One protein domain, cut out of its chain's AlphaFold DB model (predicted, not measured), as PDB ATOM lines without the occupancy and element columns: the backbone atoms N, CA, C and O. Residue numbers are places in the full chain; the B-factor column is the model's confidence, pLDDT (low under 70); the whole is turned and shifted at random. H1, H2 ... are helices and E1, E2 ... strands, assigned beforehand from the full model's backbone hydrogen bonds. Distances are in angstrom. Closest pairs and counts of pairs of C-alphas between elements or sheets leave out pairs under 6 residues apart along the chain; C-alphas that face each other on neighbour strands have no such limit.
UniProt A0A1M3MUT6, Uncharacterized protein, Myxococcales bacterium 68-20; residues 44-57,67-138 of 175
ATOM      1  N   SER A  44      31.775  36.620  -7.165       93.38
ATOM      2  CA  SER A  44      33.170  36.339  -7.527       93.38
ATOM      3  C   SER A  44      34.207  36.886  -6.539       93.38
ATOM      4  O   SER A  44      35.373  36.522  -6.639       93.38
ATOM      5  N   ASP A  45      33.824  37.774  -5.616       94.06
ATOM      6  CA  ASP A  45      34.745  38.338  -4.619       94.06
ATOM      7  C   ASP A  45      34.947  37.397  -3.414       94.06
ATOM      8  O   ASP A  45      35.874  37.604  -2.629       94.06
ATOM      9  N   TYR A  46      34.082  36.393  -3.231       97.06
ATOM     10  CA  TYR A  46      34.120  35.512  -2.064       97.06
ATOM     11  C   TYR A  46      35.192  34.426  -2.181       97.06
ATOM     12  O   TYR A  46      35.277  33.706  -3.173       97.06
ATOM     13  N   VAL A  47      35.933  34.231  -1.092       97.12
ATOM     14  CA  VAL A  47      36.866  33.123  -0.886       97.12
ATOM     15  C   VAL A  47      36.450  32.307   0.334       97.12
ATOM     16  O   VAL A  47      35.977  32.856   1.331       97.12
ATOM     17  N   ALA A  48      36.606  30.985   0.265       97.69
ATOM     18  CA  ALA A  48      36.356  30.117   1.412       97.69
ATOM     19  C   ALA A  48      37.436  30.337   2.480       97.69
ATOM     20  O   ALA A  48      38.628  30.376   2.173       97.69
ATOM     21  N   VAL A  49      37.015  30.470   3.738       98.38
ATOM     22  CA  VAL A  49      37.908  30.684   4.884       98.38
ATOM     23  C   VAL A  49      37.563  29.714   6.017       98.38
ATOM     24  O   VAL A  49      36.391  29.393   6.210       98.38
ATOM     25  N   PRO A  50      38.552  29.235   6.787       97.62
ATOM     26  CA  PRO A  50      38.310  28.272   7.862       97.62
ATOM     27  C   PRO A  50      37.777  28.906   9.159       97.62
ATOM     28  O   PRO A  50      37.239  28.198  10.004       97.62
ATOM     29  N   PHE A  51      37.919  30.222   9.348       97.44
ATOM     30  CA  PHE A  51      37.481  30.930  10.558       97.44
ATOM     31  C   PHE A  51      37.129  32.399  10.264       97.44
ATOM     32  O   PHE A  51      37.459  32.933   9.202       97.44
ATOM     33  N   SER A  52      36.440  33.060  11.199       97.19
ATOM     34  CA  SER A  52      36.134  34.496  11.122       97.19
ATOM     35  C   SER A  52      37.337  35.344  11.554       97.19
ATOM     36  O   SER A  52      38.151  34.884  12.360       97.19
ATOM     37  N   PRO A  53      37.464  36.596  11.083       96.00
ATOM     38  CA  PRO A  53      38.472  37.497  11.612       96.00
ATOM     39  C   PRO A  53      38.179  37.825  13.079       96.00
ATOM     40  O   PRO A  53      37.087  37.582  13.601       96.00
ATOM     41  N   ARG A  54      39.175  38.413  13.738       94.00
ATOM     42  CA  ARG A  54      39.007  39.003  15.068       94.00
ATOM     43  C   ARG A  54      38.202  40.304  14.950       94.00
ATOM     44  O   ARG A  54      37.984  40.816  13.850       94.00
ATOM     45  N   ALA A  55      37.800  40.865  16.088       93.88
ATOM     46  CA  ALA A  55      37.284  42.229  16.103       93.88
ATOM     47  C   ALA A  55      38.328  43.189  15.487       93.88
ATOM     48  O   ALA A  55      39.513  43.068  15.815       93.88
ATOM     49  N   PRO A  56      37.920  44.101  14.585       88.75
ATOM     50  CA  PRO A  56      38.777  45.178  14.103       88.75
ATOM     51  C   PRO A  56      39.468  45.937  15.247       88.75
ATOM     52  O   PRO A  56      38.818  46.205  16.261       88.75
ATOM     53  N   PRO A  57      40.753  46.308  15.111       86.88
ATOM     54  CA  PRO A  57      41.393  47.211  16.057       86.88
ATOM     55  C   PRO A  57      40.751  48.604  15.995       86.88
ATOM     56  O   PRO A  57      40.158  48.995  14.990       86.88
ATOM     57  N   LYS A  67      39.795  68.885   0.350       87.75
ATOM     58  CA  LYS A  67      38.400  68.901  -0.099       87.75
ATOM     59  C   LYS A  67      38.166  67.748  -1.082       87.75
ATOM     60  O   LYS A  67      38.971  67.524  -1.977       87.75
ATOM     61  N   GLY A  68      37.056  67.032  -0.914       87.88
ATOM     62  CA  GLY A  68      36.713  65.876  -1.750       87.88
ATOM     63  C   GLY A  68      37.353  64.556  -1.308       87.88
ATOM     64  O   GLY A  68      36.997  63.514  -1.851       87.88
ATOM     65  N   ALA A  69      38.238  64.566  -0.304       89.38
ATOM     66  CA  ALA A  69      38.691  63.331   0.322       89.38
ATOM     67  C   ALA A  69      37.550  62.691   1.133       89.38
ATOM     68  O   ALA A  69      36.823  63.370   1.863       89.38
ATOM     69  N   VAL A  70      37.420  61.370   1.023       92.25
ATOM     70  CA  VAL A  70      36.485  60.544   1.794       92.25
ATOM     71  C   VAL A  70      37.260  59.593   2.694       92.25
ATOM     72  O   VAL A  70      38.331  59.106   2.324       92.25
ATOM     73  N   TRP A  71      36.725  59.316   3.878       92.19
ATOM     74  CA  TRP A  71      37.294  58.324   4.777       92.19
ATOM     75  C   TRP A  71      36.882  56.921   4.328       92.19
ATOM     76  O   TRP A  71      35.695  56.617   4.170       92.19
ATOM     77  N   VAL A  72      37.876  56.061   4.127       91.56
ATOM     78  CA  VAL A  72      37.714  54.628   3.892       91.56
ATOM     79  C   VAL A  72      38.104  53.909   5.174       91.56
ATOM     80  O   VAL A  72      39.262  53.972   5.579       91.56
ATOM     81  N   ASP A  73      37.133  53.241   5.797       89.31
ATOM     82  CA  ASP A  73      37.343  52.439   7.008       89.31
ATOM     83  C   ASP A  73      38.379  51.329   6.757       89.31
ATOM     84  O   ASP A  73      38.469  50.803   5.639       89.31
ATOM     85  N   GLY A  74      39.125  50.941   7.796       89.62
ATOM     86  CA  GLY A  74      40.027  49.802   7.706       89.62
ATOM     87  C   GLY A  74      39.298  48.504   7.354       89.62
ATOM     88  O   GLY A  74      38.088  48.327   7.560       89.62
ATOM     89  N   SER A  75      40.044  47.578   6.767       92.44
ATOM     90  CA  SER A  75      39.509  46.325   6.267       92.44
ATOM     91  C   SER A  75      40.381  45.141   6.605       92.44
ATOM     92  O   SER A  75      41.604  45.194   6.500       92.44
ATOM     93  N   TRP A  76      39.726  44.029   6.916       94.94
ATOM     94  CA  TRP A  76      40.388  42.740   6.886       94.94
ATOM     95  C   TRP A  76      40.784  42.381   5.452       94.94
ATOM     96  O   TRP A  76      40.045  42.657   4.507       94.94
ATOM     97  N   GLU A  77      41.934  41.734   5.312       92.81
ATOM     98  CA  GLU A  77      42.394  41.063   4.100       92.81
ATOM     99  C   GLU A  77      42.730  39.608   4.430       92.81
ATOM    100  O   GLU A  77      43.199  39.314   5.529       92.81
ATOM    101  N   TRP A  78      42.491  38.695   3.489       94.31
ATOM    102  CA  TRP A  78      42.867  37.288   3.618       94.31
ATOM    103  C   TRP A  78      44.150  37.038   2.823       94.31
ATOM    104  O   TRP A  78      44.126  37.015   1.595       94.31
ATOM    105  N   VAL A  79      45.278  36.892   3.520       90.62
ATOM    106  CA  VAL A  79      46.616  36.802   2.916       90.62
ATOM    107  C   VAL A  79      47.352  35.611   3.509       90.62
ATOM    108  O   VAL A  79      47.497  35.528   4.724       90.62
ATOM    109  N   GLY A  80      47.835  34.690   2.670       90.19
ATOM    110  CA  GLY A  80      48.652  33.554   3.123       90.19
ATOM    111  C   GLY A  80      47.999  32.732   4.241       90.19
ATOM    112  O   GLY A  80      48.664  32.386   5.213       90.19
ATOM    113  N   SER A  81      46.690  32.485   4.135       92.81
ATOM    114  CA  SER A  81      45.884  31.720   5.105       92.81
ATOM    115  C   SER A  81      45.652  32.386   6.468       92.81
ATOM    116  O   SER A  81      45.324  31.713   7.446       92.81
ATOM    117  N   ARG A  82      45.799  33.711   6.556       94.69
ATOM    118  CA  ARG A  82      45.502  34.487   7.767       94.69
ATOM    119  C   ARG A  82      44.809  35.803   7.437       94.69
ATOM    120  O   ARG A  82      44.973  36.351   6.349       94.69
ATOM    121  N   TYR A  83      44.088  36.339   8.419       94.19
ATOM    122  CA  TYR A  83      43.590  37.707   8.345       94.19
ATOM    123  C   TYR A  83      44.692  38.709   8.678       94.19
ATOM    124  O   TYR A  83      45.363  38.582   9.703       94.19
ATOM    125  N   ALA A  84      44.832  39.729   7.840       92.06
ATOM    126  CA  ALA A  84      45.655  40.903   8.088       92.06
ATOM    127  C   ALA A  84      44.754  42.140   8.176       92.06
ATOM    128  O   ALA A  84      43.885  42.329   7.325       92.06
ATOM    129  N   TRP A  85      44.929  42.963   9.217       89.31
ATOM    130  CA  TRP A  85      44.226  44.242   9.295       89.31
ATOM    131  C   TRP A  85      44.950  45.257   8.433       89.31
ATOM    132  O   TRP A  85      46.134  45.532   8.644       89.31
ATOM    133  N   ARG A  86      44.222  45.839   7.492       87.50
ATOM    134  CA  ARG A  86      44.672  46.988   6.736       87.50
ATOM    135  C   ARG A  86      43.949  48.216   7.248       87.50
ATOM    136  O   ARG A  86      42.724  48.265   7.239       87.50
ATOM    137  N   PHE A  87      44.721  49.190   7.702       84.94
ATOM    138  CA  PHE A  87      44.170  50.385   8.314       84.94
ATOM    139  C   PHE A  87      43.434  51.280   7.311       84.94
ATOM    140  O   PHE A  87      43.750  51.293   6.119       84.94
ATOM    141  N   GLY A  88      42.463  52.032   7.821       86.94
ATOM    142  CA  GLY A  88      41.706  53.019   7.065       86.94
ATOM    143  C   GLY A  88      42.529  54.243   6.663       86.94
ATOM    144  O   GLY A  88      43.626  54.496   7.171       86.94
ATOM    145  N   SER A  89      41.984  55.028   5.736       87.62
ATOM    146  CA  SER A  89      42.649  56.220   5.207       87.62
ATOM    147  C   SER A  89      41.713  57.208   4.531       87.62
ATOM    148  O   SER A  89      40.616  56.850   4.096       87.62
ATOM    149  N   TRP A  90      42.211  58.426   4.334       88.75
ATOM    150  CA  TRP A  90      41.621  59.394   3.419       88.75
ATOM    151  C   TRP A  90      41.979  59.070   1.970       88.75
ATOM    152  O   TRP A  90      43.150  58.922   1.631       88.75
ATOM    153  N   VAL A  91      40.966  59.011   1.108       87.81
ATOM    154  CA  VAL A  91      41.113  58.720  -0.324       87.81
ATOM    155  C   VAL A  91      40.359  59.770  -1.128       87.81
ATOM    156  O   VAL A  91      39.270  60.178  -0.737       87.81
ATOM    157  N   ILE A  92      40.898  60.176  -2.276       88.44
ATOM    158  CA  ILE A  92      40.130  60.884  -3.307       88.44
ATOM    159  C   ILE A  92      39.690  59.824  -4.323       88.44
ATOM    160  O   ILE A  92      40.534  59.318  -5.066       88.44
ATOM    161  N   PRO A  93      38.418  59.393  -4.308       87.00
ATOM    162  CA  PRO A  93      37.963  58.346  -5.204       87.00
ATOM    163  C   PRO A  93      37.891  58.878  -6.642       87.00
ATOM    164  O   PRO A  93      37.546  60.045  -6.844       87.00
ATOM    165  N   PRO A  94      38.164  58.035  -7.651       83.81
ATOM    166  CA  PRO A  94      37.789  58.324  -9.025       83.81
ATOM    167  C   PRO A  94      36.291  58.648  -9.134       83.81
ATOM    168  O   PRO A  94      35.505  58.171  -8.303       83.81
ATOM    169  N   PRO A  95      35.877  59.403 -10.166       86.75
ATOM    170  CA  PRO A  95      34.465  59.632 -10.450       86.75
ATOM    171  C   PRO A  95      33.682  58.315 -10.509       86.75
ATOM    172  O   PRO A  95      34.187  57.306 -11.000       86.75
ATOM    173  N   ASP A  96      32.472  58.328  -9.952       90.31
ATOM    174  CA  ASP A  96      31.525  57.203  -9.915       90.31
ATOM    175  C   ASP A  96      32.016  55.917  -9.224       90.31
ATOM    176  O   ASP A  96      31.311  54.904  -9.208       90.31
ATOM    177  N   ALA A  97      33.193  55.946  -8.593       92.31
ATOM    178  CA  ALA A  97      33.705  54.811  -7.848       92.31
ATOM    179  C   ALA A  97      32.896  54.593  -6.561       92.31
ATOM    180  O   ALA A  97      32.696  55.489  -5.735       92.31
ATOM    181  N   ARG A  98      32.473  53.349  -6.358       95.00
ATOM    182  CA  ARG A  98      31.711  52.894  -5.195       95.00
ATOM    183  C   ARG A  98      32.513  51.857  -4.419       95.00
ATOM    184  O   ARG A  98      33.343  51.143  -4.975       95.00
ATOM    185  N   ARG A  99      32.280  51.744  -3.116       93.94
ATOM    186  CA  ARG A  99      33.049  50.877  -2.219       93.94
ATOM    187  C   ARG A  99      32.185  49.743  -1.680       93.94
ATOM    188  O   ARG A  99      31.246  49.984  -0.925       93.94
ATOM    189  N   ALA A 100      32.547  48.507  -2.010       95.50
ATOM    190  CA  ALA A 100      32.045  47.319  -1.330       95.50
ATOM    191  C   ALA A 100      32.876  47.081  -0.065       95.50
ATOM    192  O   ALA A 100      34.102  46.987  -0.145       95.50
ATOM    193  N   ARG A 101      32.228  47.032   1.101       94.88
ATOM    194  CA  ARG A 101      32.903  46.740   2.375       94.88
ATOM    195  C   ARG A 101      33.210  45.248   2.474       94.88
ATOM    196  O   ARG A 101      32.494  44.434   1.895       94.88
ATOM    197  N   TRP A 102      34.254  44.907   3.221       95.81
ATOM    198  CA  TRP A 102      34.550  43.523   3.554       95.81
ATOM    199  C   TRP A 102      33.381  42.901   4.321       95.81
ATOM    200  O   TRP A 102      32.697  43.576   5.093       95.81
ATOM    201  N   VAL A 103      33.158  41.609   4.108       97.50
ATOM    202  CA  VAL A 103      32.102  40.860   4.792       97.50
ATOM    203  C   VAL A 103      32.518  39.406   4.965       97.50
ATOM    204  O   VAL A 103      33.231  38.846   4.133       97.50
ATOM    205  N   VAL A 104      32.053  38.796   6.053       98.00
ATOM    206  CA  VAL A 104      32.067  37.344   6.230       98.00
ATOM    207  C   VAL A 104      30.632  36.860   6.279       98.00
ATOM    208  O   VAL A 104      29.818  37.389   7.033       98.00
ATOM    209  N   VAL A 105      30.329  35.844   5.482       97.56
ATOM    210  CA  VAL A 105      29.029  35.181   5.469       97.56
ATOM    211  C   VAL A 105      29.203  33.707   5.797       97.56
ATOM    212  O   VAL A 105      30.228  33.099   5.488       97.56
ATOM    213  N   ARG A 106      28.185  33.124   6.425       98.06
ATOM    214  CA  ARG A 106      28.123  31.692   6.710       98.06
ATOM    215  C   ARG A 106      27.095  31.049   5.797       98.06
ATOM    216  O   ARG A 106      25.933  31.458   5.787       98.06
ATOM    217  N   ARG A 107      27.508  30.039   5.037       97.19
ATOM    218  CA  ARG A 107      26.592  29.257   4.212       97.19
ATOM    219  C   ARG A 107      25.706  28.390   5.112       97.19
ATOM    220  O   ARG A 107      26.175  27.807   6.085       97.19
ATOM    221  N   LYS A 108      24.406  28.339   4.812       97.12
ATOM    222  CA  LYS A 108      23.397  27.728   5.695       97.12
ATOM    223  C   LYS A 108      23.484  26.199   5.802       97.12
ATOM    224  O   LYS A 108      23.130  25.672   6.845       97.12
ATOM    225  N   ASN A 109      23.894  25.503   4.743       96.94
ATOM    226  CA  ASN A 109      23.824  24.038   4.650       96.94
ATOM    227  C   ASN A 109      24.997  23.317   5.337       96.94
ATOM    228  O   ASN A 109      24.777  22.333   6.028       96.94
ATOM    229  N   ASP A 110      26.225  23.796   5.148       97.19
ATOM    230  CA  ASP A 110      27.464  23.176   5.639       97.19
ATOM    231  C   ASP A 110      28.157  24.028   6.719       97.19
ATOM    232  O   ASP A 110      29.102  23.589   7.372       97.19
ATOM    233  N   GLY A 111      27.686  25.260   6.933       97.44
ATOM    234  CA  GLY A 111      28.306  26.200   7.853       97.44
ATOM    235  C   GLY A 111      29.622  26.795   7.347       97.44
ATOM    236  O   GLY A 111      30.258  27.504   8.128       97.44
ATOM    237  N   GLN A 112      30.013  26.553   6.089       98.25
ATOM    238  CA  GLN A 112      31.240  27.074   5.489       98.25
ATOM    239  C   GLN A 112      31.233  28.602   5.521       98.25
ATOM    240  O   GLN A 112      30.265  29.256   5.113       98.25
ATOM    241  N   LEU A 113      32.335  29.177   5.997       98.44
ATOM    242  CA  LEU A 113      32.538  30.616   5.978       98.44
ATOM    243  C   LEU A 113      33.105  31.054   4.629       98.44
ATOM    244  O   LEU A 113      34.013  30.423   4.082       98.44
ATOM    245  N   PHE A 114      32.581  32.168   4.135       98.44
ATOM    246  CA  PHE A 114      33.090  32.875   2.972       98.44
ATOM    247  C   PHE A 114      33.429  34.299   3.373       98.44
ATOM    248  O   PHE A 114      32.623  34.984   4.000       98.44
ATOM    249  N   PHE A 115      34.614  34.743   2.988       98.44
ATOM    250  CA  PHE A 115      35.075  36.107   3.169       98.44
ATOM    251  C   PHE A 115      35.138  36.795   1.813       98.44
ATOM    252  O   PHE A 115      35.658  36.220   0.864       98.44
ATOM    253  N   ALA A 116      34.653  38.027   1.726       97.38
ATOM    254  CA  ALA A 116      34.936  38.893   0.593       97.38
ATOM    255  C   ALA A 116      35.724  40.116   1.073       97.38
ATOM    256  O   ALA A 116      35.282  40.788   2.015       97.38
ATOM    257  N   PRO A 117      36.873  40.431   0.447       94.62
ATOM    258  CA  PRO A 117      37.629  41.623   0.778       94.62
ATOM    259  C   PRO A 117      36.886  42.866   0.306       94.62
ATOM    260  O   PRO A 117      36.096  42.843  -0.641       94.62
ATOM    261  N   SER A 118      37.198  43.997   0.926       93.50
ATOM    262  CA  SER A 118      36.682  45.268   0.451       93.50
ATOM    263  C   SER A 118      37.193  45.526  -0.983       93.50
ATOM    264  O   SER A 118      38.391  45.718  -1.178       93.50
ATOM    265  N   ARG A 119      36.303  45.707  -1.976       92.12
ATOM    266  CA  ARG A 119      36.658  46.141  -3.355       92.12
ATOM    267  C   ARG A 119      36.070  47.493  -3.800       92.12
ATOM    268  O   ARG A 119      34.945  47.838  -3.429       92.12
ATOM    269  N   TRP A 120      36.828  48.265  -4.580       93.06
ATOM    270  CA  TRP A 120      36.280  49.400  -5.330       93.06
ATOM    271  C   TRP A 120      35.569  48.882  -6.573       93.06
ATOM    272  O   TRP A 120      36.053  47.951  -7.214       93.06
ATOM    273  N   LYS A 121      34.416  49.463  -6.879       93.44
ATOM    274  CA  LYS A 121      33.553  49.094  -7.992       93.44
ATOM    275  C   LYS A 121      33.275  50.328  -8.843       93.44
ATOM    276  O   LYS A 121      33.114  51.414  -8.288       93.44
ATOM    277  N   ASP A 122      33.217  50.164 -10.155       92.31
ATOM    278  CA  ASP A 122      32.729  51.216 -11.050       92.31
ATOM    279  C   ASP A 122      31.194  51.319 -11.008       92.31
ATOM    280  O   ASP A 122      30.517  50.601 -10.260       92.31
ATOM    281  N   ALA A 123      30.634  52.219 -11.818       89.56
ATOM    282  CA  ALA A 123      29.190  52.397 -11.941       89.56
ATOM    283  C   ALA A 123      28.459  51.113 -12.386       89.56
ATOM    284  O   ALA A 123      27.318  50.890 -11.976       89.56
ATOM    285  N   ALA A 124      29.121  50.251 -13.168       91.00
ATOM    286  CA  ALA A 124      28.593  48.970 -13.634       91.00
ATOM    287  C   ALA A 124      28.764  47.831 -12.607       91.00
ATOM    288  O   ALA A 124      28.261  46.727 -12.815       91.00
ATOM    289  N   GLY A 125      29.452  48.076 -11.486       89.88
ATOM    290  CA  GLY A 125      29.714  47.081 -10.447       89.88
ATOM    291  C   GLY A 125      30.945  46.204 -10.702       89.88
ATOM    292  O   GLY A 125      31.175  45.251  -9.950       89.88
ATOM    293  N   LYS A 126      31.760  46.507 -11.717       91.31
ATOM    294  CA  LYS A 126      33.017  45.798 -11.988       91.31
ATOM    295  C   LYS A 126      34.085  46.237 -10.993       91.31
ATOM    296  O   LYS A 126      34.183  47.415 -10.657       91.31
ATOM    297  N   THR A 127      34.903  45.294 -10.520       90.69
ATOM    298  CA  THR A 127      36.043  45.612  -9.649       90.69
ATOM    299  C   THR A 127      37.040  46.509 -10.376       90.69
ATOM    300  O   THR A 127      37.522  46.161 -11.452       90.69
ATOM    301  N   ILE A 128      37.363  47.641  -9.756       88.56
ATOM    302  CA  ILE A 128      38.437  48.531 -10.181       88.56
ATOM    303  C   ILE A 128      39.689  48.147  -9.397       88.56
ATOM    304  O   ILE A 128      39.720  48.250  -8.167       88.56
ATOM    305  N   GLU A 129      40.726  47.734 -10.114       78.12
ATOM    306  CA  GLU A 129      42.073  47.593  -9.571       78.12
ATOM    307  C   GLU A 129      42.802  48.916  -9.785       78.12
ATOM    308  O   GLU A 129      42.969  49.370 -10.916       78.12
ATOM    309  N   ASN A 130      43.179  49.587  -8.698       66.81
ATOM    310  CA  ASN A 130      43.951  50.817  -8.786       66.81
ATOM    311  C   ASN A 130      44.970  50.862  -7.635       66.81
ATOM    312  O   ASN A 130      44.558  50.962  -6.473       66.81
ATOM    313  N   PRO A 131      46.281  50.839  -7.937       61.53
ATOM    314  CA  PRO A 131      47.337  50.849  -6.924       61.53
ATOM    315  C   PRO A 131      47.355  52.141  -6.090       61.53
ATOM    316  O   PRO A 131      47.913  52.166  -4.990       61.53
ATOM    317  N   ALA A 132      46.700  53.214  -6.552       61.59
ATOM    318  CA  ALA A 132      46.492  54.416  -5.753       61.59
ATOM    319  C   ALA A 132      45.611  54.145  -4.524       61.59
ATOM    320  O   ALA A 132      45.846  54.739  -3.478       61.59
ATOM    321  N   PHE A 133      44.653  53.211  -4.590       60.91
ATOM    322  CA  PHE A 133      43.913  52.762  -3.402       60.91
ATOM    323  C   PHE A 133      44.806  51.962  -2.457       60.91
ATOM    324  O   PHE A 133      44.659  52.056  -1.237       60.91
ATOM    325  N   ASP A 134      45.768  51.233  -3.027       55.00
ATOM    326  CA  ASP A 134      46.787  50.500  -2.284       55.00
ATOM    327  C   ASP A 134      47.716  51.385  -1.473       55.00
ATOM    328  O   ASP A 134      47.944  51.121  -0.291       55.00
ATOM    329  N   SER A 135      48.089  52.521  -2.052       53.69
ATOM    330  CA  SER A 135      48.935  53.528  -1.418       53.69
ATOM    331  C   SER A 135      48.166  54.491  -0.506       53.69
ATOM    332  O   SER A 135      48.682  54.876   0.544       53.69
ATOM    333  N   ALA A 136      46.934  54.870  -0.869       52.00
ATOM    334  CA  ALA A 136      46.120  55.793  -0.079       52.00
ATOM    335  C   ALA A 136      45.753  55.199   1.287       52.00
ATOM    336  O   ALA A 136      45.769  55.928   2.266       52.00
ATOM    337  N   LEU A 137      45.575  53.872   1.370       54.72
ATOM    338  CA  LEU A 137      45.395  53.103   2.615       54.72
ATOM    339  C   LEU A 137      46.677  52.976   3.482       54.72
ATOM    340  O   LEU A 137      46.688  52.263   4.484       54.72
ATOM    341  N   GLY A 138      47.759  53.682   3.127       45.22
ATOM    342  CA  GLY A 138      48.968  53.900   3.935       45.22
ATOM    343  C   GLY A 138      49.116  55.370   4.376       45.22
ATOM    344  O   GLY A 138      48.156  56.130   4.402       45.22
TER     345      GLY A 138
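AT A GLANCE: This is residues 44 to 57 and 67 to 138 of the 175 residues of an uncharacterized protein of Myxococcales bacterium 68-20 (UniProt A0A1M3MUT6). Two long, kinked hairpin ribbons run along the longest axis with their tips toward the same end, one made of E2 and E3 folding back as E4 and E5, the other of E6 and E7 folding back as E8 and E9. E1 adds a third strand beside E8, and the short helix H1 packs near E5 at the end away from the tips. The 86 printed residues hold nine named strands, E1 to E9, and then one named helix, H1; the sheets, E1 - E8 - E7, E2 - E5, E3 - E4 and E6 - E9, are antiparallel. The class is mostly strand, though only 39 of the 86 residues are in named elements. The whole is only just compact, close to loose, with a radius of gyration of the C-alphas of 14.0 A, and only just elongated, with spans of 46 by 30 by 19 A.

IN THESE COORDINATES: E1 is residues 47 to 49, 6.4 A long, beginning at C-alpha 47 (36.866, 33.123, -0.886). E2 is residues 70 to 72, E3 residues 75 to 79, 12.3 A, E4 residues 82 to 86, 12.6 A, and E5 residues 89 to 91. E6 is residues 98 to 100, E7 residues 103 to 106, 10.2 A, E8 residues 113 to 116, 10.2 A, and E9 residues 119 to 121. H1, residues 131 to 136, is 8.5 A long and ends at C-alpha 136 (46.120, 55.793, -0.079).

HOW THE PARTS SIT: E1 is an edge strand beside the inner strand E8, with N 47 and O 115 2.8 A apart, within hydrogen-bond range. E7 and E8 form a hairpin, with N 105 and O 114 at 2.9 A. E3 and E4 form a hairpin, with N 77 and O 84 at 2.9 A. E2 runs on into E3 at 44 degrees, and E4 into E5 at 64 degrees; N 70 of E2 and O 91 of E5 are 2.8 A apart. E6 runs on into E7 at 38 degrees, and E8 into E9 at 52 degrees; N 98 of E6 and O 121 of E9 are 2.8 A apart. Residues 120 to 121 of E9 also pair, antiparallel, with residues 127 to 128. The closest C-alphas of E3 and E8, those of Trp 78 and Phe 115, are 7.9 A apart. The closest C-alphas of E5 and H1, those of Val 91 and Ala 136, are 5.8 A apart. In H1 every O i to N i+4 pair is within hydrogen-bond range.

THE WHOLE: The two C-alphas farthest apart, those of Lys 67 and Asn 109, are 47.4 A apart. Residues 58 to 66 are not printed, and C-alphas 57 and 67 are 27.2 A apart across the cut. Of the links that are printed whole, none is long. The mean pLDDT of the printed part is 89.0; residues 130 to 138 are under 70.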